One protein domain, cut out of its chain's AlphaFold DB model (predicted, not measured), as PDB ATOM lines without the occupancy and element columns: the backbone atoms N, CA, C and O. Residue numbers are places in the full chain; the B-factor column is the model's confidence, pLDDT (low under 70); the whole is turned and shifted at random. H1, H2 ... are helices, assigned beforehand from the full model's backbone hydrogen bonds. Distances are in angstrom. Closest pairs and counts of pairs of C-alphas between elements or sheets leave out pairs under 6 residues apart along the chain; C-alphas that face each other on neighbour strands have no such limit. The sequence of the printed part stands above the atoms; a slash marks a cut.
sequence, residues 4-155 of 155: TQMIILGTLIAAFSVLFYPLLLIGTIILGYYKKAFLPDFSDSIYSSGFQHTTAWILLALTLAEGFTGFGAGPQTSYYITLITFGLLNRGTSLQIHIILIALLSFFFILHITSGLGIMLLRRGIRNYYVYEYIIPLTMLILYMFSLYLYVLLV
ATOM      1  N   THR A   4     171.872 218.060 100.620       90.75
ATOM      2  CA  THR A   4     172.811 219.187 100.501       90.75
ATOM      3  C   THR A   4     172.596 220.019  99.234       90.75
ATOM      4  O   THR A   4     172.666 221.246  99.280       90.75
ATOM      5  N   GLN A   5     172.261 219.385  98.106       91.81
ATOM      6  CA  GLN A   5     171.925 220.095  96.865       91.81
ATOM      7  C   GLN A   5     170.644 220.920  97.019       91.81
ATOM      8  O   GLN A   5     170.562 222.025  96.491       91.81
ATOM      9  N   MET A   6     169.663 220.418  97.772       92.00
ATOM     10  CA  MET A   6     168.445 221.174  98.067       92.00
ATOM     11  C   MET A   6     168.709 222.351  99.005       92.00
ATOM     12  O   MET A   6     168.087 223.394  98.841       92.00
ATOM     13  N   ILE A   7     169.665 222.229  99.933       93.38
ATOM     14  CA  ILE A   7     170.109 223.362 100.756       93.38
ATOM     15  C   ILE A   7     170.760 224.449  99.892       93.38
ATOM     16  O   ILE A   7     170.451 225.629 100.062       93.38
ATOM     17  N   ILE A   8     171.604 224.067  98.929       93.62
ATOM     18  CA  ILE A   8     172.188 225.005  97.957       93.62
ATOM     19  C   ILE A   8     171.085 225.673  97.132       93.62
ATOM     20  O   ILE A   8     171.077 226.893  97.004       93.62
ATOM     21  N   LEU A   9     170.125 224.899  96.619       93.00
ATOM     22  CA  LEU A   9     169.007 225.429  95.840       93.00
ATOM     23  C   LEU A   9     168.135 226.390  96.660       93.00
ATOM     24  O   LEU A   9     167.829 227.482  96.194       93.00
ATOM     25  N   GLY A  10     167.765 226.015  97.885       91.12
ATOM     26  CA  GLY A  10     167.001 226.874  98.787       91.12
ATOM     27  C   GLY A  10     167.746 228.169  99.112       91.12
ATOM     28  O   GLY A  10     167.140 229.236  99.121       91.12
ATOM     29  N   THR A  11     169.068 228.091  99.291       91.50
ATOM     30  CA  THR A  11     169.934 229.260  99.514       91.50
ATOM     31  C   THR A  11     170.011 230.157  98.281       91.50
ATOM     32  O   THR A  11     169.883 231.367  98.418       91.50
ATOM     33  N   LEU A  12     170.140 229.586  97.078       93.06
ATOM     34  CA  LEU A  12     170.090 230.337  95.819       93.06
ATOM     35  C   LEU A  12     168.758 231.073  95.666       93.06
ATOM     36  O   LEU A  12     168.747 232.278  95.442       93.06
ATOM     37  N   ILE A  13     167.639 230.363  95.829       91.19
ATOM     38  CA  ILE A  13     166.298 230.948  95.718       91.19
ATOM     39  C   ILE A  13     166.124 232.071  96.747       91.19
ATOM     40  O   ILE A  13     165.681 233.160  96.391       91.19
ATOM     41  N   ALA A  14     166.528 231.841  97.999       89.06
ATOM     42  CA  ALA A  14     166.461 232.857  99.043       89.06
ATOM     43  C   ALA A  14     167.342 234.075  98.726       89.06
ATOM     44  O   ALA A  14     166.906 235.202  98.937       89.06
ATOM     45  N   ALA A  15     168.536 233.886  98.167       88.06
ATOM     46  CA  ALA A  15     169.408 234.989  97.776       88.06
ATOM     47  C   ALA A  15     168.809 235.851  96.652       88.06
ATOM     48  O   ALA A  15     168.972 237.067  96.659       88.06
ATOM     49  N   PHE A  16     168.048 235.253  95.729       88.19
ATOM     50  CA  PHE A  16     167.302 235.990  94.702       88.19
ATOM     51  C   PHE A  16     166.052 236.708  95.233       88.19
ATOM     52  O   PHE A  16     165.405 237.434  94.476       88.19
ATOM     53  N   SER A  17     165.720 236.582  96.523       85.19
ATOM     54  CA  SER A  17     164.601 237.320  97.133       85.19
ATOM     55  C   SER A  17     164.722 238.834  97.029       85.19
ATOM     56  O   SER A  17     163.710 239.529  97.051       85.19
ATOM     57  N   VAL A  18     165.935 239.332  96.810       78.56
ATOM     58  CA  VAL A  18     166.208 240.737  96.511       78.56
ATOM     59  C   VAL A  18     165.548 241.236  95.229       78.56
ATOM     60  O   VAL A  18     165.255 242.420  95.112       78.56
ATOM     61  N   LEU A  19     165.295 240.341  94.271       83.44
ATOM     62  CA  LEU A  19     164.557 240.650  93.046       83.44
ATOM     63  C   LEU A  19     163.053 240.418  93.223       83.44
ATOM     64  O   LEU A  19     162.243 241.032  92.532       83.44
ATOM     65  N   PHE A  20     162.673 239.508  94.125       85.12
ATOM     66  CA  PHE A  20     161.285 239.139  94.370       85.12
ATOM     67  C   PHE A  20     161.111 238.548  95.776       85.12
ATOM     68  O   PHE A  20     161.383 237.367  96.003       85.12
ATOM     69  N   TYR A  21     160.609 239.355  96.718       80.56
ATOM     70  CA  TYR A  21     160.471 238.991  98.139       80.56
ATOM     71  C   TYR A  21     159.860 237.603  98.416       80.56
ATOM     72  O   TYR A  21     160.369 236.912  99.305       80.56
ATOM     73  N   PRO A  22     158.834 237.119  97.678       86.44
ATOM     74  CA  PRO A  22     158.282 235.779  97.901       86.44
ATOM     75  C   PRO A  22     159.293 234.632  97.755       86.44
ATOM     76  O   PRO A  22     159.090 233.568  98.342       86.44
ATOM     77  N   LEU A  23     160.408 234.828  97.040       86.94
ATOM     78  CA  LEU A  23     161.461 233.815  96.942       86.94
ATOM     79  C   LEU A  23     162.148 233.555  98.286       86.94
ATOM     80  O   LEU A  23     162.613 232.441  98.511       86.94
ATOM     81  N   LEU A  24     162.161 234.516  99.218       85.00
ATOM     82  CA  LEU A  24     162.700 234.282 100.561       85.00
ATOM     83  C   LEU A  24     161.907 233.187 101.274       85.00
ATOM     84  O   LEU A  24     162.479 232.261 101.850       85.00
ATOM     85  N   LEU A  25     160.578 233.279 101.203       85.50
ATOM     86  CA  LEU A  25     159.683 232.299 101.801       85.50
ATOM     87  C   LEU A  25     159.878 230.927 101.149       85.50
ATOM     88  O   LEU A  25     160.041 229.932 101.844       85.50
ATOM     89  N   ILE A  26     159.938 230.869  99.818       85.69
ATOM     90  CA  ILE A  26     160.156 229.609  99.095       85.69
ATOM     91  C   ILE A  26     161.509 228.991  99.474       85.69
ATOM     92  O   ILE A  26     161.579 227.810  99.815       85.69
ATOM     93  N   GLY A  27     162.582 229.785  99.466       86.12
ATOM     94  CA  GLY A  27     163.925 229.326  99.813       86.12
ATOM     95  C   GLY A  27     164.013 228.819 101.254       86.12
ATOM     96  O   GLY A  27     164.539 227.734 101.495       86.12
ATOM     97  N   THR A  28     163.427 229.542 102.210       83.88
ATOM     98  CA  THR A  28     163.381 229.127 103.624       83.88
ATOM     99  C   THR A  28     162.508 227.897 103.861       83.88
ATOM    100  O   THR A  28     162.898 227.032 104.643       83.88
ATOM    101  N   ILE A  29     161.386 227.745 103.147       87.06
ATOM    102  CA  ILE A  29     160.566 226.524 103.185       87.06
ATOM    103  C   ILE A  29     161.372 225.324 102.690       87.06
ATOM    104  O   ILE A  29     161.350 224.278 103.332       87.06
ATOM    105  N   ILE A  30     162.120 225.464 101.591       85.88
ATOM    106  CA  ILE A  30     162.984 224.389 101.085       85.88
ATOM    107  C   ILE A  30     164.016 224.005 102.156       85.88
ATOM    108  O   ILE A  30     164.127 222.832 102.505       85.88
ATOM    109  N   LEU A  31     164.708 224.978 102.754       85.56
ATOM    110  CA  LEU A  31     165.666 224.728 103.840       85.56
ATOM    111  C   LEU A  31     165.013 224.005 105.032       85.56
ATOM    112  O   LEU A  31     165.564 223.034 105.551       85.56
ATOM    113  N   GLY A  32     163.814 224.442 105.423       81.50
ATOM    114  CA  GLY A  32     163.033 223.870 106.518       81.50
ATOM    115  C   GLY A  32     162.406 222.507 106.216       81.50
ATOM    116  O   GLY A  32     162.142 221.754 107.149       81.50
ATOM    117  N   TYR A  33     162.187 222.155 104.947       85.75
ATOM    118  CA  TYR A  33     161.703 220.838 104.527       85.75
ATOM    119  C   TYR A  33     162.830 219.797 104.562       85.75
ATOM    120  O   TYR A  33     162.633 218.653 104.973       85.75
ATOM    121  N   TYR A  34     164.052 220.205 104.210       86.44
ATOM    122  CA  TYR A  34     165.226 219.332 104.178       86.44
ATOM    123  C   TYR A  34     166.016 219.325 105.500       86.44
ATOM    124  O   TYR A  34     167.243 219.262 105.485       86.44
ATOM    125  N   LYS A  35     165.329 219.284 106.656       83.06
ATOM    126  CA  LYS A  35     165.960 219.272 108.000       83.06
ATOM    127  C   LYS A  35     167.012 218.183 108.193       83.06
ATOM    128  O   LYS A  35     167.991 218.395 108.896       83.06
ATOM    129  N   LYS A  36     166.850 217.035 107.523       86.06
ATOM    130  CA  LYS A  36     167.826 215.930 107.551       86.06
ATOM    131  C   LYS A  36     169.229 216.356 107.102       86.06
ATOM    132  O   LYS A  36     170.200 215.768 107.562       86.06
ATOM    133  N   ALA A  37     169.343 217.394 106.268       88.00
ATOM    134  CA  ALA A  37     170.626 217.967 105.864       88.00
ATOM    135  C   ALA A  37     171.414 218.555 107.049       88.00
ATOM    136  O   ALA A  37     172.633 218.655 106.978       88.00
ATOM    137  N   PHE A  38     170.730 218.935 108.130       90.12
ATOM    138  CA  PHE A  38     171.321 219.495 109.345       90.12
ATOM    139  C   PHE A  38     171.545 218.446 110.436       90.12
ATOM    140  O   PHE A  38     171.905 218.799 111.553       90.12
ATOM    141  N   LEU A  39     171.347 217.158 110.149       89.44
ATOM    142  CA  LEU A  39     171.686 216.100 111.096       89.44
ATOM    143  C   LEU A  39     173.140 215.664 110.884       89.44
ATOM    144  O   LEU A  39     173.539 215.438 109.739       89.44
ATOM    145  N   PRO A  40     173.954 215.558 111.949       85.31
ATOM    146  CA  PRO A  40     175.382 215.273 111.819       85.31
ATOM    147  C   PRO A  40     175.675 213.826 111.415       85.31
ATOM    148  O   PRO A  40     176.674 213.575 110.749       85.31
ATOM    149  N   ASP A  41     174.790 212.890 111.760       84.50
ATOM    150  CA  ASP A  41     174.974 211.460 111.480       84.50
ATOM    151  C   ASP A  41     174.544 211.067 110.056       84.50
ATOM    152  O   ASP A  41     174.665 209.909 109.652       84.50
ATOM    153  N   PHE A  42     174.027 212.018 109.274       83.44
ATOM    154  CA  PHE A  42     173.603 211.767 107.905       83.44
ATOM    155  C   PHE A  42     174.785 211.908 106.939       83.44
ATOM    156  O   PHE A  42     175.509 212.901 106.961       83.44
ATOM    157  N   SER A  43     174.961 210.935 106.042       80.94
ATOM    158  CA  SER A  43     176.066 210.933 105.068       80.94
ATOM    159  C   SER A  43     176.026 212.123 104.104       80.94
ATOM    160  O   SER A  43     177.054 212.548 103.583       80.94
ATOM    161  N   ASP A  44     174.836 212.677 103.893       88.19
ATOM    162  CA  ASP A  44     174.562 213.837 103.052       88.19
ATOM    163  C   ASP A  44     174.148 215.047 103.904       88.19
ATOM    164  O   ASP A  44     173.091 215.652 103.723       88.19
ATOM    165  N   SER A  45     174.985 215.337 104.900       91.62
ATOM    166  CA  SER A  45     174.854 216.469 105.811       91.62
ATOM    167  C   SER A  45     175.624 217.691 105.313       91.62
ATOM    168  O   SER A  45     176.679 217.574 104.671       91.62
ATOM    169  N   ILE A  46     175.150 218.882 105.689       93.06
ATOM    170  CA  ILE A  46     175.881 220.136 105.490       93.06
ATOM    171  C   ILE A  46     177.187 220.178 106.295       93.06
ATOM    172  O   ILE A  46     178.048 220.999 106.005       93.06
ATOM    173  N   TYR A  47     177.375 219.289 107.276       93.44
ATOM    174  CA  TYR A  47     178.605 219.186 108.071       93.44
ATOM    175  C   TYR A  47     179.615 218.187 107.486       93.44
ATOM    176  O   TYR A  47     180.460 217.648 108.197       93.44
ATOM    177  N   SER A  48     179.534 217.909 106.187       92.00
ATOM    178  CA  SER A  48     180.538 217.117 105.479       92.00
ATOM    179  C   SER A  48     181.633 218.011 104.891       92.00
ATOM    180  O   SER A  48     181.377 219.129 104.438       92.00
ATOM    181  N   SER A  49     182.867 217.502 104.831       90.06
ATOM    182  CA  SER A  49     183.982 218.210 104.184       90.06
ATOM    183  C   SER A  49     183.688 218.515 102.712       90.06
ATOM    184  O   SER A  49     183.985 219.607 102.236       90.06
ATOM    185  N   GLY A  50     183.047 217.587 101.994       92.56
ATOM    186  CA  GLY A  50     182.647 217.783 100.598       92.56
ATOM    187  C   GLY A  50     181.699 218.971 100.410       92.56
ATOM    188  O   GLY A  50     181.892 219.776  99.496       92.56
ATOM    189  N   PHE A  51     180.717 219.136 101.299       94.25
ATOM    190  CA  PHE A  51     179.827 220.296 101.268       94.25
ATOM    191  C   PHE A  51     180.563 221.605 101.578       94.25
ATOM    192  O   PHE A  51     180.368 222.608 100.888       94.25
ATOM    193  N   GLN A  52     181.466 221.589 102.560       93.88
ATOM    194  CA  GLN A  52     182.286 222.750 102.896       93.88
ATOM    195  C   GLN A  52     183.181 223.181 101.721       93.88
ATOM    196  O   GLN A  52     183.252 224.367 101.404       93.88
ATOM    197  N   HIS A  53     183.809 222.233 101.019       94.94
ATOM    198  CA  HIS A  53     184.571 222.525  99.800       94.94
ATOM    199  C   HIS A  53     183.684 223.080  98.683       94.94
ATOM    200  O   HIS A  53     184.077 224.016  97.992       94.94
ATOM    201  N   THR A  54     182.476 222.540  98.521       95.62
ATOM    202  CA  THR A  54     181.533 222.994  97.489       95.62
ATOM    203  C   THR A  54     181.120 224.446  97.729       95.62
ATOM    204  O   THR A  54     181.202 225.272  96.825       95.62
ATOM    205  N   THR A  55     180.736 224.784  98.962       96.62
ATOM    206  CA  THR A  55     180.377 226.162  99.337       96.62
ATOM    207  C   THR A  55     181.568 227.119  99.246       96.62
ATOM    208  O   THR A  55     181.383 228.254  98.817       96.62
ATOM    209  N   ALA A  56     182.792 226.668  99.547       97.31
ATOM    210  CA  ALA A  56     184.006 227.466  99.357       97.31
ATOM    211  C   ALA A  56     184.264 227.809  97.879       97.31
ATOM    212  O   ALA A  56     184.570 228.955  97.563       97.31
ATOM    213  N   TRP A  57     184.102 226.848  96.962       98.12
ATOM    214  CA  TRP A  57     184.240 227.102  95.523       98.12
ATOM    215  C   TRP A  57     183.179 228.068  94.995       98.12
ATOM    216  O   TRP A  57     183.503 228.958  94.209       98.12
ATOM    217  N   ILE A  58     181.930 227.928  95.454       97.19
ATOM    218  CA  ILE A  58     180.854 228.870  95.116       97.19
ATOM    219  C   ILE A  58     181.220 230.276  95.601       97.19
ATOM    220  O   ILE A  58     181.147 231.227  94.827       97.19
ATOM    221  N   LEU A  59     181.665 230.408  96.853       97.81
ATOM    222  CA  LEU A  59     182.082 231.691  97.414       97.81
ATOM    223  C   LEU A  59     183.256 232.309  96.667       97.81
ATOM    224  O   LEU A  59     183.232 233.510  96.417       97.81
ATOM    225  N   LEU A  60     184.253 231.517  96.275       98.25
ATOM    226  CA  LEU A  60     185.371 232.009  95.478       98.25
ATOM    227  C   LEU A  60     184.877 232.598  94.152       98.25
ATOM    228  O   LEU A  60     185.230 233.726  93.818       98.25
ATOM    229  N   ALA A  61     184.029 231.866  93.426       97.69
ATOM    230  CA  ALA A  61     183.475 232.335  92.159       97.69
ATOM    231  C   ALA A  61     182.657 233.624  92.335       97.69
ATOM    232  O   ALA A  61     182.849 234.581  91.584       97.69
ATOM    233  N   LEU A  62     181.789 233.676  93.352       97.44
ATOM    234  CA  LEU A  62     180.989 234.864  93.646       97.44
ATOM    235  C   LEU A  62     181.860 236.054  94.075       97.44
ATOM    236  O   LEU A  62     181.596 237.163  93.633       97.44
ATOM    237  N   THR A  63     182.916 235.836  94.863       97.56
ATOM    238  CA  THR A  63     183.834 236.901  95.315       97.56
ATOM    239  C   THR A  63     184.612 237.493  94.144       97.56
ATOM    240  O   THR A  63     184.768 238.705  94.049       97.56
ATOM    241  N   LEU A  64     185.075 236.655  93.212       97.56
ATOM    242  CA  LEU A  64     185.741 237.136  92.001       97.56
ATOM    243  C   LEU A  64     184.786 237.965  91.128       97.56
ATOM    244  O   LEU A  64     185.171 239.020  90.628       97.56
ATOM    245  N   ALA A  65     183.539 237.511  90.972       96.50
ATOM    246  CA  ALA A  65     182.518 238.245  90.228       96.50
ATOM    247  C   ALA A  65     182.138 239.571  90.914       96.50
ATOM    248  O   ALA A  65     182.011 240.602  90.250       96.50
ATOM    249  N   GLU A  66     181.980 239.560  92.237       95.94
ATOM    250  CA  GLU A  66     181.660 240.739  93.045       95.94
ATOM    251  C   GLU A  66     182.786 241.772  92.960       95.94
ATOM    252  O   GLU A  66     182.511 242.930  92.650       95.94
ATOM    253  N   GLY A  67     184.046 241.342  93.070       95.00
ATOM    254  CA  GLY A  67     185.199 242.226  92.924       95.00
ATOM    255  C   GLY A  67     185.285 242.833  91.523       95.00
ATOM    256  O   GLY A  67     185.473 244.041  91.376       95.00
ATOM    257  N   PHE A  68     185.084 242.028  90.474       95.56
ATOM    258  CA  PHE A  68     185.119 242.510  89.090       95.56
ATOM    259  C   PHE A  68     184.018 243.542  88.801       95.56
ATOM    260  O   PHE A  68     184.264 244.579  88.183       95.56
ATOM    261  N   THR A  69     182.806 243.291  89.291       97.00
ATOM    262  CA  THR A  69     181.675 244.221  89.159       97.00
ATOM    263  C   THR A  69     181.819 245.443  90.069       97.00
ATOM    264  O   THR A  69     181.435 246.536  89.663       97.00
ATOM    265  N   GLY A  70     182.469 245.313  91.226       95.94
ATOM    266  CA  GLY A  70     182.824 246.426  92.108       95.94
ATOM    267  C   GLY A  70     183.813 247.385  91.447       95.94
ATOM    268  O   GLY A  70     183.569 248.592  91.393       95.94
ATOM    269  N   PHE A  71     184.872 246.858  90.821       96.94
ATOM    270  CA  PHE A  71     185.759 247.665  89.976       96.94
ATOM    271  C   PHE A  71     185.007 248.296  88.798       96.94
ATOM    272  O   PHE A  71     185.290 249.436  88.430       96.94
ATOM    273  N   GLY A  72     184.024 247.598  88.227       96.56
ATOM    274  CA  GLY A  72     183.180 248.133  87.160       96.56
ATOM    275  C   GLY A  72     182.279 249.285  87.611       96.56
ATOM    276  O   GLY A  72     182.046 250.213  86.844       96.56
ATOM    277  N   ALA A  73     181.812 249.272  88.860       96.44
ATOM    278  CA  ALA A  73     180.971 250.318  89.445       96.44
ATOM    279  C   ALA A  73     181.772 251.548  89.933       96.44
ATOM    280  O   ALA A  73     181.222 252.649  90.080       96.44
ATOM    281  N   GLY A  74     183.074 251.370  90.177       95.38
ATOM    282  CA  GLY A  74     183.973 252.388  90.716       95.38
ATOM    283  C   GLY A  74     184.179 253.591  89.776       95.38
ATOM    284  O   GLY A  74     184.464 253.391  88.597       95.38
ATOM    285  N   PRO A  75     184.124 254.849  90.265       93.75
ATOM    286  CA  PRO A  75     184.242 256.046  89.417       93.75
ATOM    287  C   PRO A  75     185.564 256.149  88.643       93.75
ATOM    288  O   PRO A  75     185.609 256.740  87.571       93.75
ATOM    289  N   GLN A  76     186.642 255.602  89.209       94.50
ATOM    290  CA  GLN A  76     188.000 255.683  88.660       94.50
ATOM    291  C   GLN A  76     188.386 254.432  87.858       94.50
ATOM    292  O   GLN A  76     189.279 254.481  87.018       94.50
ATOM    293  N   THR A  77     187.721 253.305  88.116       96.06
ATOM    294  CA  THR A  77     188.086 251.984  87.586       96.06
ATOM    295  C   THR A  77     187.129 251.492  86.499       96.06
ATOM    296  O   THR A  77     187.515 250.648  85.689       96.06
ATOM    297  N   SER A  78     185.915 252.055  86.412       96.25
ATOM    298  CA  SER A  78     184.869 251.611  85.481       96.25
ATOM    299  C   SER A  78     185.288 251.669  84.015       96.25
ATOM    300  O   SER A  78     184.853 250.832  83.228       96.25
ATOM    301  N   TYR A  79     186.133 252.634  83.632       96.19
ATOM    302  CA  TYR A  79     186.622 252.776  82.257       96.19
ATOM    303  C   TYR A  79     187.341 251.509  81.775       96.19
ATOM    304  O   TYR A  79     187.025 250.987  80.707       96.19
ATOM    305  N   TYR A  80     188.249 250.971  82.594       96.25
ATOM    306  CA  TYR A  80     189.014 249.775  82.245       96.25
ATOM    307  C   TYR A  80     188.115 248.547  82.125       96.25
ATOM    308  O   TYR A  80     188.234 247.800  81.157       96.25
ATOM    309  N   ILE A  81     187.173 248.371  83.059       96.94
ATOM    310  CA  ILE A  81     186.220 247.253  83.026       96.94
ATOM    311  C   ILE A  81     185.297 247.347  81.808       96.94
ATOM    312  O   ILE A  81     185.085 246.355  81.111       96.94
ATOM    313  N   THR A  82     184.812 248.548  81.490       96.50
ATOM    314  CA  THR A  82     183.988 248.782  80.297       96.50
ATOM    315  C   THR A  82     184.755 248.393  79.035       96.50
ATOM    316  O   THR A  82     184.208 247.715  78.169       96.50
ATOM    317  N   LEU A  83     186.035 248.765  78.943       96.88
ATOM    318  CA  LEU A  83     186.875 248.462  77.787       96.88
ATOM    319  C   LEU A  83     187.110 246.953  77.617       96.88
ATOM    320  O   LEU A  83     186.849 246.416  76.543       96.88
ATOM    321  N   ILE A  84     187.559 246.255  78.667       96.31
ATOM    322  CA  ILE A  84     187.884 244.815  78.585       96.31
ATOM    323  C   ILE A  84     186.644 243.930  78.413       96.31
ATOM    324  O   ILE A  84     186.755 242.797  77.955       96.31
ATOM    325  N   THR A  85     185.463 244.438  78.774       95.19
ATOM    326  CA  THR A  85     184.178 243.753  78.568       95.19
ATOM    327  C   THR A  85     183.448 244.211  77.309       95.19
ATOM    328  O   THR A  85     182.287 243.854  77.119       95.19
ATOM    329  N   PHE A  86     184.100 245.000  76.448       95.62
ATOM    330  CA  PHE A  86     183.524 245.516  75.201       95.62
ATOM    331  C   PHE A  86     182.189 246.255  75.405       95.62
ATOM    332  O   PHE A  86     181.282 246.177  74.580       95.62
ATOM    333  N   GLY A  87     182.052 246.966  76.524       92.56
ATOM    334  CA  GLY A  87     180.867 247.751  76.865       92.56
ATOM    335  C   GLY A  87     179.759 246.993  77.600       92.56
ATOM    336  O   GLY A  87     178.791 247.632  78.010       92.56
ATOM    337  N   LEU A  88     179.887 245.676  77.818       93.31
ATOM    338  CA  LEU A  88     178.882 244.885  78.548       93.31
ATOM    339  C   LEU A  88     178.749 245.336  80.010       93.31
ATOM    340  O   LEU A  88     177.641 245.508  80.526       93.31
ATOM    341  N   LEU A  89     179.883 245.554  80.678       95.62
ATOM    342  CA  LEU A  89     179.941 246.051  82.047       95.62
ATOM    343  C   LEU A  89     180.355 247.521  82.051       95.62
ATOM    344  O   LEU A  89     181.523 247.855  82.245       95.62
ATOM    345  N   ASN A  90     179.377 248.398  81.823       95.31
ATOM    346  CA  ASN A  90     179.524 249.822  82.095       95.31
ATOM    347  C   ASN A  90     179.211 250.112  83.568       95.31
ATOM    348  O   ASN A  90     178.648 249.280  84.274       95.31
ATOM    349  N   ARG A  91     179.510 251.329  84.028       95.75
ATOM    350  CA  ARG A  91     179.337 251.704  85.438       95.75
ATOM    351  C   ARG A  91     177.949 251.381  86.008       95.75
ATOM    352  O   ARG A  91     177.854 250.924  87.144       95.75
ATOM    353  N   GLY A  92     176.886 251.607  85.234       95.25
ATOM    354  CA  GLY A  92     175.513 251.346  85.664       95.25
ATOM    355  C   GLY A  92     175.205 249.852  85.771       95.25
ATOM    356  O   GLY A  92     174.728 249.401  86.811       95.25
ATOM    357  N   THR A  93     175.519 249.074  84.729       95.50
ATOM    358  CA  THR A  93     175.275 247.621  84.730       95.50
ATOM    359  C   THR A  93     176.149 246.909  85.758       95.50
ATOM    360  O   THR A  93     175.669 246.034  86.475       95.50
ATOM    361  N   SER A  94     177.406 247.331  85.907       96.81
ATOM    362  CA  SER A  94     178.301 246.844  86.953       96.81
ATOM    363  C   SER A  94     177.752 247.095  88.349       96.81
ATOM    364  O   SER A  94     177.760 246.171  89.150       96.81
ATOM    365  N   LEU A  95     177.232 248.295  88.634       94.81
ATOM    366  CA  LEU A  95     176.654 248.600  89.943       94.81
ATOM    367  C   LEU A  95     175.440 247.717  90.251       94.81
ATOM    368  O   LEU A  95     175.350 247.164  91.342       94.81
ATOM    369  N   GLN A  96     174.533 247.539  89.286       92.12
ATOM    370  CA  GLN A  96     173.355 246.686  89.468       92.12
ATOM    371  C   GLN A  96     173.741 245.230  89.752       92.12
ATOM    372  O   GLN A  96     173.227 244.622  90.688       92.12
ATOM    373  N   ILE A  97     174.672 244.675  88.971       94.06
ATOM    374  CA  ILE A  97     175.128 243.294  89.155       94.06
ATOM    375  C   ILE A  97     175.902 243.159  90.469       94.06
ATOM    376  O   ILE A  97     175.685 242.191  91.192       94.06
ATOM    377  N   HIS A  98     176.761 244.124  90.802       94.94
ATOM    378  CA  HIS A  98     177.516 244.141  92.053       94.94
ATOM    379  C   HIS A  98     176.582 244.068  93.261       94.94
ATOM    380  O   HIS A  98     176.748 243.198  94.110       94.94
ATOM    381  N   ILE A  99     175.534 244.901  93.284       90.62
ATOM    382  CA  ILE A  99     174.523 244.873  94.343       90.62
ATOM    383  C   ILE A  99     173.864 243.487  94.417       90.62
ATOM    384  O   ILE A  99     173.883 242.875  95.478       90.62
ATOM    385  N   ILE A 100     173.384 242.917  93.303       90.88
ATOM    386  CA  ILE A 100     172.777 241.567  93.294       90.88
ATOM    387  C   ILE A 100     173.744 240.497  93.835       90.88
ATOM    388  O   ILE A 100     173.341 239.598  94.580       90.88
ATOM    389  N   LEU A 101     175.028 240.588  93.482       94.44
ATOM    390  CA  LEU A 101     176.050 239.646  93.930       94.44
ATOM    391  C   LEU A 101     176.291 239.722  95.440       94.44
ATOM    392  O   LEU A 101     176.517 238.671  96.035       94.44
ATOM    393  N   ILE A 102     176.165 240.893  96.078       92.25
ATOM    394  CA  ILE A 102     176.285 241.034  97.542       92.25
ATOM    395  C   ILE A 102     175.279 240.125  98.265       92.25
ATOM    396  O   ILE A 102     175.635 239.468  99.248       92.25
ATOM    397  N   ALA A 103     174.040 240.028  97.771       89.44
ATOM    398  CA  ALA A 103     173.029 239.151  98.360       89.44
ATOM    399  C   ALA A 103     173.427 237.674  98.249       89.44
ATOM    400  O   ALA A 103     173.470 236.958  99.249       89.44
ATOM    401  N   LEU A 104     173.791 237.223  97.044       93.12
ATOM    402  CA  LEU A 104     174.268 235.855  96.815       93.12
ATOM    403  C   LEU A 104     175.476 235.521  97.694       93.12
ATOM    404  O   LEU A 104     175.495 234.468  98.335       93.12
ATOM    405  N   LEU A 105     176.446 236.432  97.768       96.00
ATOM    406  CA  LEU A 105     177.650 236.274  98.573       96.00
ATOM    407  C   LEU A 105     177.299 236.090 100.052       96.00
ATOM    408  O   LEU A 105     177.767 235.146 100.683       96.00
ATOM    409  N   SER A 106     176.425 236.946 100.586       94.81
ATOM    410  CA  SER A 106     176.048 236.947 102.003       94.81
ATOM    411  C   SER A 106     175.360 235.644 102.416       94.81
ATOM    412  O   SER A 106     175.740 235.021 103.409       94.81
ATOM    413  N   PHE A 107     174.394 235.176 101.623       94.56
ATOM    414  CA  PHE A 107     173.662 233.939 101.903       94.56
ATOM    415  C   PHE A 107     174.578 232.706 101.837       94.56
ATOM    416  O   PHE A 107     174.566 231.873 102.747       94.56
ATOM    417  N   PHE A 108     175.434 232.605 100.815       96.56
ATOM    418  CA  PHE A 108     176.407 231.510 100.735       96.56
ATOM    419  C   PHE A 108     177.488 231.586 101.813       96.56
ATOM    420  O   PHE A 108     177.952 230.545 102.279       96.56
ATOM    421  N   PHE A 109     177.870 232.787 102.243       96.94
ATOM    422  CA  PHE A 109     178.853 232.983 103.303       96.94
ATOM    423  C   PHE A 109     178.318 232.478 104.638       96.94
ATOM    424  O   PHE A 109     178.982 231.697 105.322       96.94
ATOM    425  N   ILE A 110     177.075 232.837 104.964       96.38
ATOM    426  CA  ILE A 110     176.384 232.336 106.152       96.38
ATOM    427  C   ILE A 110     176.257 230.808 106.086       96.38
ATOM    428  O   ILE A 110     176.577 230.138 107.070       96.38
ATOM    429  N   LEU A 111     175.870 230.230 104.942       95.69
ATOM    430  CA  LEU A 111     175.804 228.773 104.766       95.69
ATOM    431  C   LEU A 111     177.167 228.094 104.985       95.69
ATOM    432  O   LEU A 111     177.255 227.079 105.681       95.69
ATOM    433  N   HIS A 112     178.234 228.658 104.418       96.81
ATOM    434  CA  HIS A 112     179.592 228.134 104.543       96.81
ATOM    435  C   HIS A 112     180.088 228.166 105.992       96.81
ATOM    436  O   HIS A 112     180.592 227.160 106.497       96.81
ATOM    437  N   ILE A 113     179.903 229.289 106.692       95.62
ATOM    438  CA  ILE A 113     180.280 229.411 108.105       95.62
ATOM    439  C   ILE A 113     179.453 228.462 108.968       95.62
ATOM    440  O   ILE A 113     180.008 227.792 109.832       95.62
ATOM    441  N   THR A 114     178.151 228.351 108.714       93.94
ATOM    442  CA  THR A 114     177.248 227.434 109.428       93.94
ATOM    443  C   THR A 114     177.727 225.981 109.301       93.94
ATOM    444  O   THR A 114     177.842 225.270 110.302       93.94
ATOM    445  N   SER A 115     178.093 225.560 108.086       94.00
ATOM    446  CA  SER A 115     178.708 224.254 107.817       94.00
ATOM    447  C   SER A 115     180.031 224.073 108.574       94.00
ATOM    448  O   SER A 115     180.206 223.089 109.300       94.00
ATOM    449  N   GLY A 116     180.946 225.041 108.466       93.56
ATOM    450  CA  GLY A 116     182.265 224.989 109.102       93.56
ATOM    451  C   GLY A 116     182.204 224.967 110.632       93.56
ATOM    452  O   GLY A 116     182.926 224.196 111.269       93.56
ATOM    453  N   LEU A 117     181.308 225.755 111.230       94.19
ATOM    454  CA  LEU A 117     181.056 225.761 112.670       94.19
ATOM    455  C   LEU A 117     180.542 224.403 113.141       94.19
ATOM    456  O   LEU A 117     181.073 223.863 114.109       94.19
ATOM    457  N   GLY A 118     179.570 223.812 112.441       93.19
ATOM    458  CA  GLY A 118     179.069 222.483 112.791       93.19
ATOM    459  C   GLY A 118     180.163 221.412 112.736       93.19
ATOM    460  O   GLY A 118     180.325 220.649 113.687       93.19
ATOM    461  N   ILE A 119     181.000 221.419 111.691       93.00
ATOM    462  CA  ILE A 119     182.169 220.526 111.586       93.00
ATOM    463  C   ILE A 119     183.130 220.731 112.761       93.00
ATOM    464  O   ILE A 119     183.617 219.762 113.349       93.00
ATOM    465  N   MET A 120     183.419 221.984 113.119       94.69
ATOM    466  CA  MET A 120     184.310 222.308 114.232       94.69
ATOM    467  C   MET A 120     183.766 221.784 115.567       94.69
ATOM    468  O   MET A 120     184.526 221.212 116.350       94.69
ATOM    469  N   LEU A 121     182.467 221.950 115.829       94.62
ATOM    470  CA  LEU A 121     181.817 221.456 117.045       94.62
ATOM    471  C   LEU A 121     181.869 219.923 117.123       94.62
ATOM    472  O   LEU A 121     182.246 219.381 118.165       94.62
ATOM    473  N   LEU A 122     181.601 219.227 116.012       93.56
ATOM    474  CA  LEU A 122     181.706 217.766 115.933       93.56
ATOM    475  C   LEU A 122     183.133 217.285 116.216       93.56
ATOM    476  O   LEU A 122     183.326 216.344 116.986       93.56
ATOM    477  N   ARG A 123     184.146 217.964 115.656       92.00
ATOM    478  CA  ARG A 123     185.568 217.664 115.911       92.00
ATOM    479  C   ARG A 123     185.969 217.875 117.370       92.00
ATOM    480  O   ARG A 123     186.864 217.190 117.850       92.00
ATOM    481  N   ARG A 124     185.301 218.787 118.081       94.62
ATOM    482  CA  ARG A 124     185.480 219.007 119.527       94.62
ATOM    483  C   ARG A 124     184.660 218.048 120.400       94.62
ATOM    484  O   ARG A 124     184.655 218.200 121.615       94.62
ATOM    485  N   GLY A 125     183.969 217.073 119.807       93.12
ATOM    486  CA  GLY A 125     183.187 216.071 120.533       93.12
ATOM    487  C   GLY A 125     181.802 216.543 120.981       93.12
ATOM    488  O   GLY A 125     181.113 215.814 121.691       93.12
ATOM    489  N   ILE A 126     181.350 217.726 120.554       93.25
ATOM    490  CA  ILE A 126     180.014 218.229 120.890       93.25
ATOM    491  C   ILE A 126     179.003 217.507 120.000       93.25
ATOM    492  O   ILE A 126     178.854 217.829 118.825       93.25
ATOM    493  N   ARG A 127     178.300 216.519 120.560       90.50
ATOM    494  CA  ARG A 127     177.311 215.687 119.847       90.50
ATOM    495  C   ARG A 127     175.867 215.942 120.280       90.50
ATOM    496  O   ARG A 127     175.005 215.088 120.113       90.50
ATOM    497  N   ASN A 128     175.594 217.106 120.865       92.25
ATOM    498  CA  ASN A 128     174.239 217.455 121.272       92.25
ATOM    499  C   ASN A 128     173.356 217.671 120.032       92.25
ATOM    500  O   ASN A 128     173.509 218.662 119.321       92.25
ATOM    501  N   TYR A 129     172.419 216.753 119.810       88.00
ATOM    502  CA  TYR A 129     171.496 216.751 118.677       88.00
ATOM    503  C   TYR A 129     170.714 218.068 118.525       88.00
ATOM    504  O   TYR A 129     170.578 218.576 117.412       88.00
ATOM    505  N   TYR A 130     170.301 218.691 119.635       91.06
ATOM    506  CA  TYR A 130     169.548 219.948 119.609       91.06
ATOM    507  C   TYR A 130     170.336 221.111 118.994       91.06
ATOM    508  O   TYR A 130     169.749 222.002 118.376       91.06
ATOM    509  N   VAL A 131     171.667 221.096 119.126       92.69
ATOM    510  CA  VAL A 131     172.535 222.119 118.527       92.69
ATOM    511  C   VAL A 131     172.426 222.078 117.007       92.69
ATOM    512  O   VAL A 131     172.262 223.114 116.369       92.69
ATOM    513  N   TYR A 132     172.477 220.879 116.436       92.12
ATOM    514  CA  TYR A 132     172.518 220.684 114.993       92.12
ATOM    515  C   TYR A 132     171.135 220.758 114.344       92.12
ATOM    516  O   TYR A 132     171.024 221.309 113.254       92.12
ATOM    517  N   GLU A 133     170.086 220.265 115.009       88.12
ATOM    518  CA  GLU A 133     168.725 220.283 114.455       88.12
ATOM    519  C   GLU A 133     168.026 221.645 114.599       88.12
ATOM    520  O   GLU A 133     167.246 222.019 113.722       88.12
ATOM    521  N   TYR A 134     168.296 222.402 115.672       89.88
ATOM    522  CA  TYR A 134     167.561 223.643 115.961       89.88
ATOM    523  C   TYR A 134     168.452 224.875 116.037       89.88
ATOM    524  O   TYR A 134     168.186 225.853 115.344       89.88
ATOM    525  N   ILE A 135     169.505 224.849 116.858       92.50
ATOM    526  CA  ILE A 135     170.273 226.066 117.168       92.50
ATOM    527  C   ILE A 135     171.004 226.584 115.927       92.50
ATOM    528  O   ILE A 135     170.876 227.760 115.584       92.50
ATOM    529  N   ILE A 136     171.744 225.715 115.236       92.62
ATOM    530  CA  ILE A 136     172.495 226.081 114.032       92.62
ATOM    531  C   ILE A 136     171.547 226.547 112.907       92.62
ATOM    532  O   ILE A 136     171.742 227.661 112.413       92.62
ATOM    533  N   PRO A 137     170.486 225.799 112.530       90.62
ATOM    534  CA  PRO A 137     169.547 226.246 111.498       90.62
ATOM    535  C   PRO A 137     168.821 227.549 111.844       90.62
ATOM    536  O   PRO A 137     168.656 228.405 110.975       90.62
ATOM    537  N   LEU A 138     168.410 227.732 113.103       91.56
ATOM    538  CA  LEU A 138     167.745 228.961 113.542       91.56
ATOM    539  C   LEU A 138     168.691 230.162 113.460       91.56
ATOM    540  O   LEU A 138     168.301 231.217 112.967       91.56
ATOM    541  N   THR A 139     169.945 229.987 113.883       92.31
ATOM    542  CA  THR A 139     170.977 231.026 113.771       92.31
ATOM    543  C   THR A 139     171.211 231.399 112.308       92.31
ATOM    544  O   THR A 139     171.242 232.581 111.973       92.31
ATOM    545  N   MET A 140     171.298 230.403 111.419       93.06
ATOM    546  CA  MET A 140     171.418 230.615 109.974       93.06
ATOM    547  C   MET A 140     170.245 231.444 109.428       93.06
ATOM    548  O   MET A 140     170.460 232.404 108.693       93.06
ATOM    549  N   LEU A 141     169.010 231.117 109.825       90.75
ATOM    550  CA  LEU A 141     167.809 231.825 109.380       90.75
ATOM    551  C   LEU A 141     167.761 233.272 109.891       90.75
ATOM    552  O   LEU A 141     167.433 234.174 109.124       90.75
ATOM    553  N   ILE A 142     168.131 233.517 111.151       92.50
ATOM    554  CA  ILE A 142     168.225 234.877 111.706       92.50
ATOM    555  C   ILE A 142     169.251 235.703 110.923       92.50
ATOM    556  O   ILE A 142     168.965 236.839 110.550       92.50
ATOM    557  N   LEU A 143     170.419 235.129 110.622       93.44
ATOM    558  CA  LEU A 143     171.448 235.799 109.829       93.44
ATOM    559  C   LEU A 143     170.985 236.069 108.391       93.44
ATOM    560  O   LEU A 143     171.272 237.142 107.866       93.44
ATOM    561  N   TYR A 144     170.238 235.152 107.766       91.38
ATOM    562  CA  TYR A 144     169.634 235.377 106.446       91.38
ATOM    563  C   TYR A 144     168.663 236.564 106.476       91.38
ATOM    564  O   TYR A 144     168.744 237.447 105.623       91.38
ATOM    565  N   MET A 145     167.780 236.624 107.477       90.44
ATOM    566  CA  MET A 145     166.838 237.737 107.639       90.44
ATOM    567  C   MET A 145     167.558 239.063 107.886       90.44
ATOM    568  O   MET A 145     167.199 240.081 107.297       90.44
ATOM    569  N   PHE A 146     168.600 239.053 108.718       92.19
ATOM    570  CA  PHE A 146     169.415 240.235 108.979       92.19
ATOM    571  C   PHE A 146     170.164 240.706 107.726       92.19
ATOM    572  O   PHE A 146     170.167 241.895 107.420       92.19
ATOM    573  N   SER A 147     170.742 239.778 106.959       91.19
ATOM    574  CA  SER A 147     171.397 240.084 105.685       91.19
ATOM    575  C   SER A 147     170.426 240.692 104.677       91.19
ATOM    576  O   SER A 147     170.791 241.651 104.002       91.19
ATOM    577  N   LEU A 148     169.202 240.168 104.584       89.56
ATOM    578  CA  LEU A 148     168.175 240.739 103.719       89.56
ATOM    579  C   LEU A 148     167.776 242.141 104.183       89.56
ATOM    580  O   LEU A 148     167.669 243.040 103.359       89.56
ATOM    581  N   TYR A 149     167.591 242.345 105.488       90.12
ATOM    582  CA  TYR A 149     167.291 243.665 106.036       90.12
ATOM    583  C   TYR A 149     168.367 244.691 105.660       90.12
ATOM    584  O   TYR A 149     168.038 245.749 105.129       90.12
ATOM    585  N   LEU A 150     169.648 244.359 105.856       91.00
ATOM    586  CA  LEU A 150     170.755 245.232 105.457       91.00
ATOM    587  C   LEU A 150     170.786 245.483 103.948       91.00
ATOM    588  O   LEU A 150     171.047 246.603 103.524       91.00
ATOM    589  N   TYR A 151     170.497 244.461 103.142       88.06
ATOM    590  CA  TYR A 151     170.421 244.607 101.694       88.06
ATOM    591  C   TYR A 151     169.316 245.583 101.276       88.06
ATOM    592  O   TYR A 151     169.542 246.438 100.429       88.06
ATOM    593  N   VAL A 152     168.129 245.486 101.882       86.12
ATOM    594  CA  VAL A 152     167.002 246.385 101.589       86.12
ATOM    595  C   VAL A 152     167.328 247.834 101.949       86.12
ATOM    596  O   VAL A 152     166.827 248.736 101.298       86.12
ATOM    597  N   LEU A 153     168.185 248.077 102.943       87.69
ATOM    598  CA  LEU A 153     168.664 249.429 103.253       87.69
ATOM    599  C   LEU A 153     169.678 249.974 102.231       87.69
ATOM    600  O   LEU A 153     169.955 251.171 102.240       87.69
ATOM    601  N   LEU A 154     170.273 249.107 101.408       82.00
ATOM    602  CA  LEU A 154     171.280 249.468 100.409       82.00
ATOM    603  C   LEU A 154     170.660 249.888  99.062       82.00
ATOM    604  O   LEU A 154     171.328 250.563  98.277       82.00
ATOM    605  N   VAL A 155     169.425 249.452  98.785       75.25
ATOM    606  CA  VAL A 155     168.689 249.656  97.522       75.25
ATOM    607  C   VAL A 155     167.623 250.727  97.695       75.25
ATOM    608  O   VAL A 155     167.542 251.601  96.802       75.25
TER     609      VAL A 155
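Overview. This is residues 4 to 155 of the 155 residues of an uncharacterized protein of Sulfolobus sp. (UniProt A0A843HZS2). An elongated bundle of helices is built along one long helix, H6, with H4 side by side with it, H1 and H7 also packed on it, and H2 folded back on H1 as a hairpin. Short H5 sits at one end of the long axis, short H3 near the other. The printed part has 152 residues with seven named helices, H1 to H7 in order, and no named strand: all helix. It is only just compact, close to loose, with a radius of gyration of the C-alphas of 17.3 A and spans of 54 by 30 by 21 A.

Arrangement. H6, residues 91 to 123, touches H4, residues 49 to 73, at a shallow tilt of 23 degrees, opposite ways; the closest C-alphas, of Ala 73 and Arg 91, are 4.5 A apart. H6 and H7, residues 129 to 152, form a hairpin at 16 degrees, with C-alphas of Phe 107 and Tyr 144 closest at 6.2 A. H1, residues 4 to 18, touches residues 100 to 111 of H6 alone, closest at the C-alphas of Ala 15 and Leu 104, 5.0 A. H1 and H2, residues 22 to 33, form a hairpin, with C-alphas of Gly 10 and Gly 27 closest at 4.1 A. H1, H2, H6 and H7 make a bundle, helices grouped side by side. H3, residues 35 to 38, touches H7, with C-alphas of Phe 38 and Glu 133 closest at 5.8 A. H5, residues 78 to 84, touches H4, with C-alphas of Gly 72 and Ser 78 closest at 4.2 A. Every O i to N i+4 pair is within hydrogen-bond range in H2, H4 and H5, but 10 of 11 in H1, 28 of 29 in H6 and 18 of 20 in H7; H3 is too short for one.

Along the chain. H6 is 46.1 A long, H4 35.5 A and H7 34.5 A. C-alpha 4 begins H1 at (172.811, 219.187, 100.501), and C-alpha 152 ends H7 at (167.002, 246.385, 101.589).

Size, cuts and confidence. The two C-alphas farthest apart, of Leu 83 and Asn 128, are 54.9 A apart. The printed part has no cut and no long link, and no printed residue is under 70 in pLDDT.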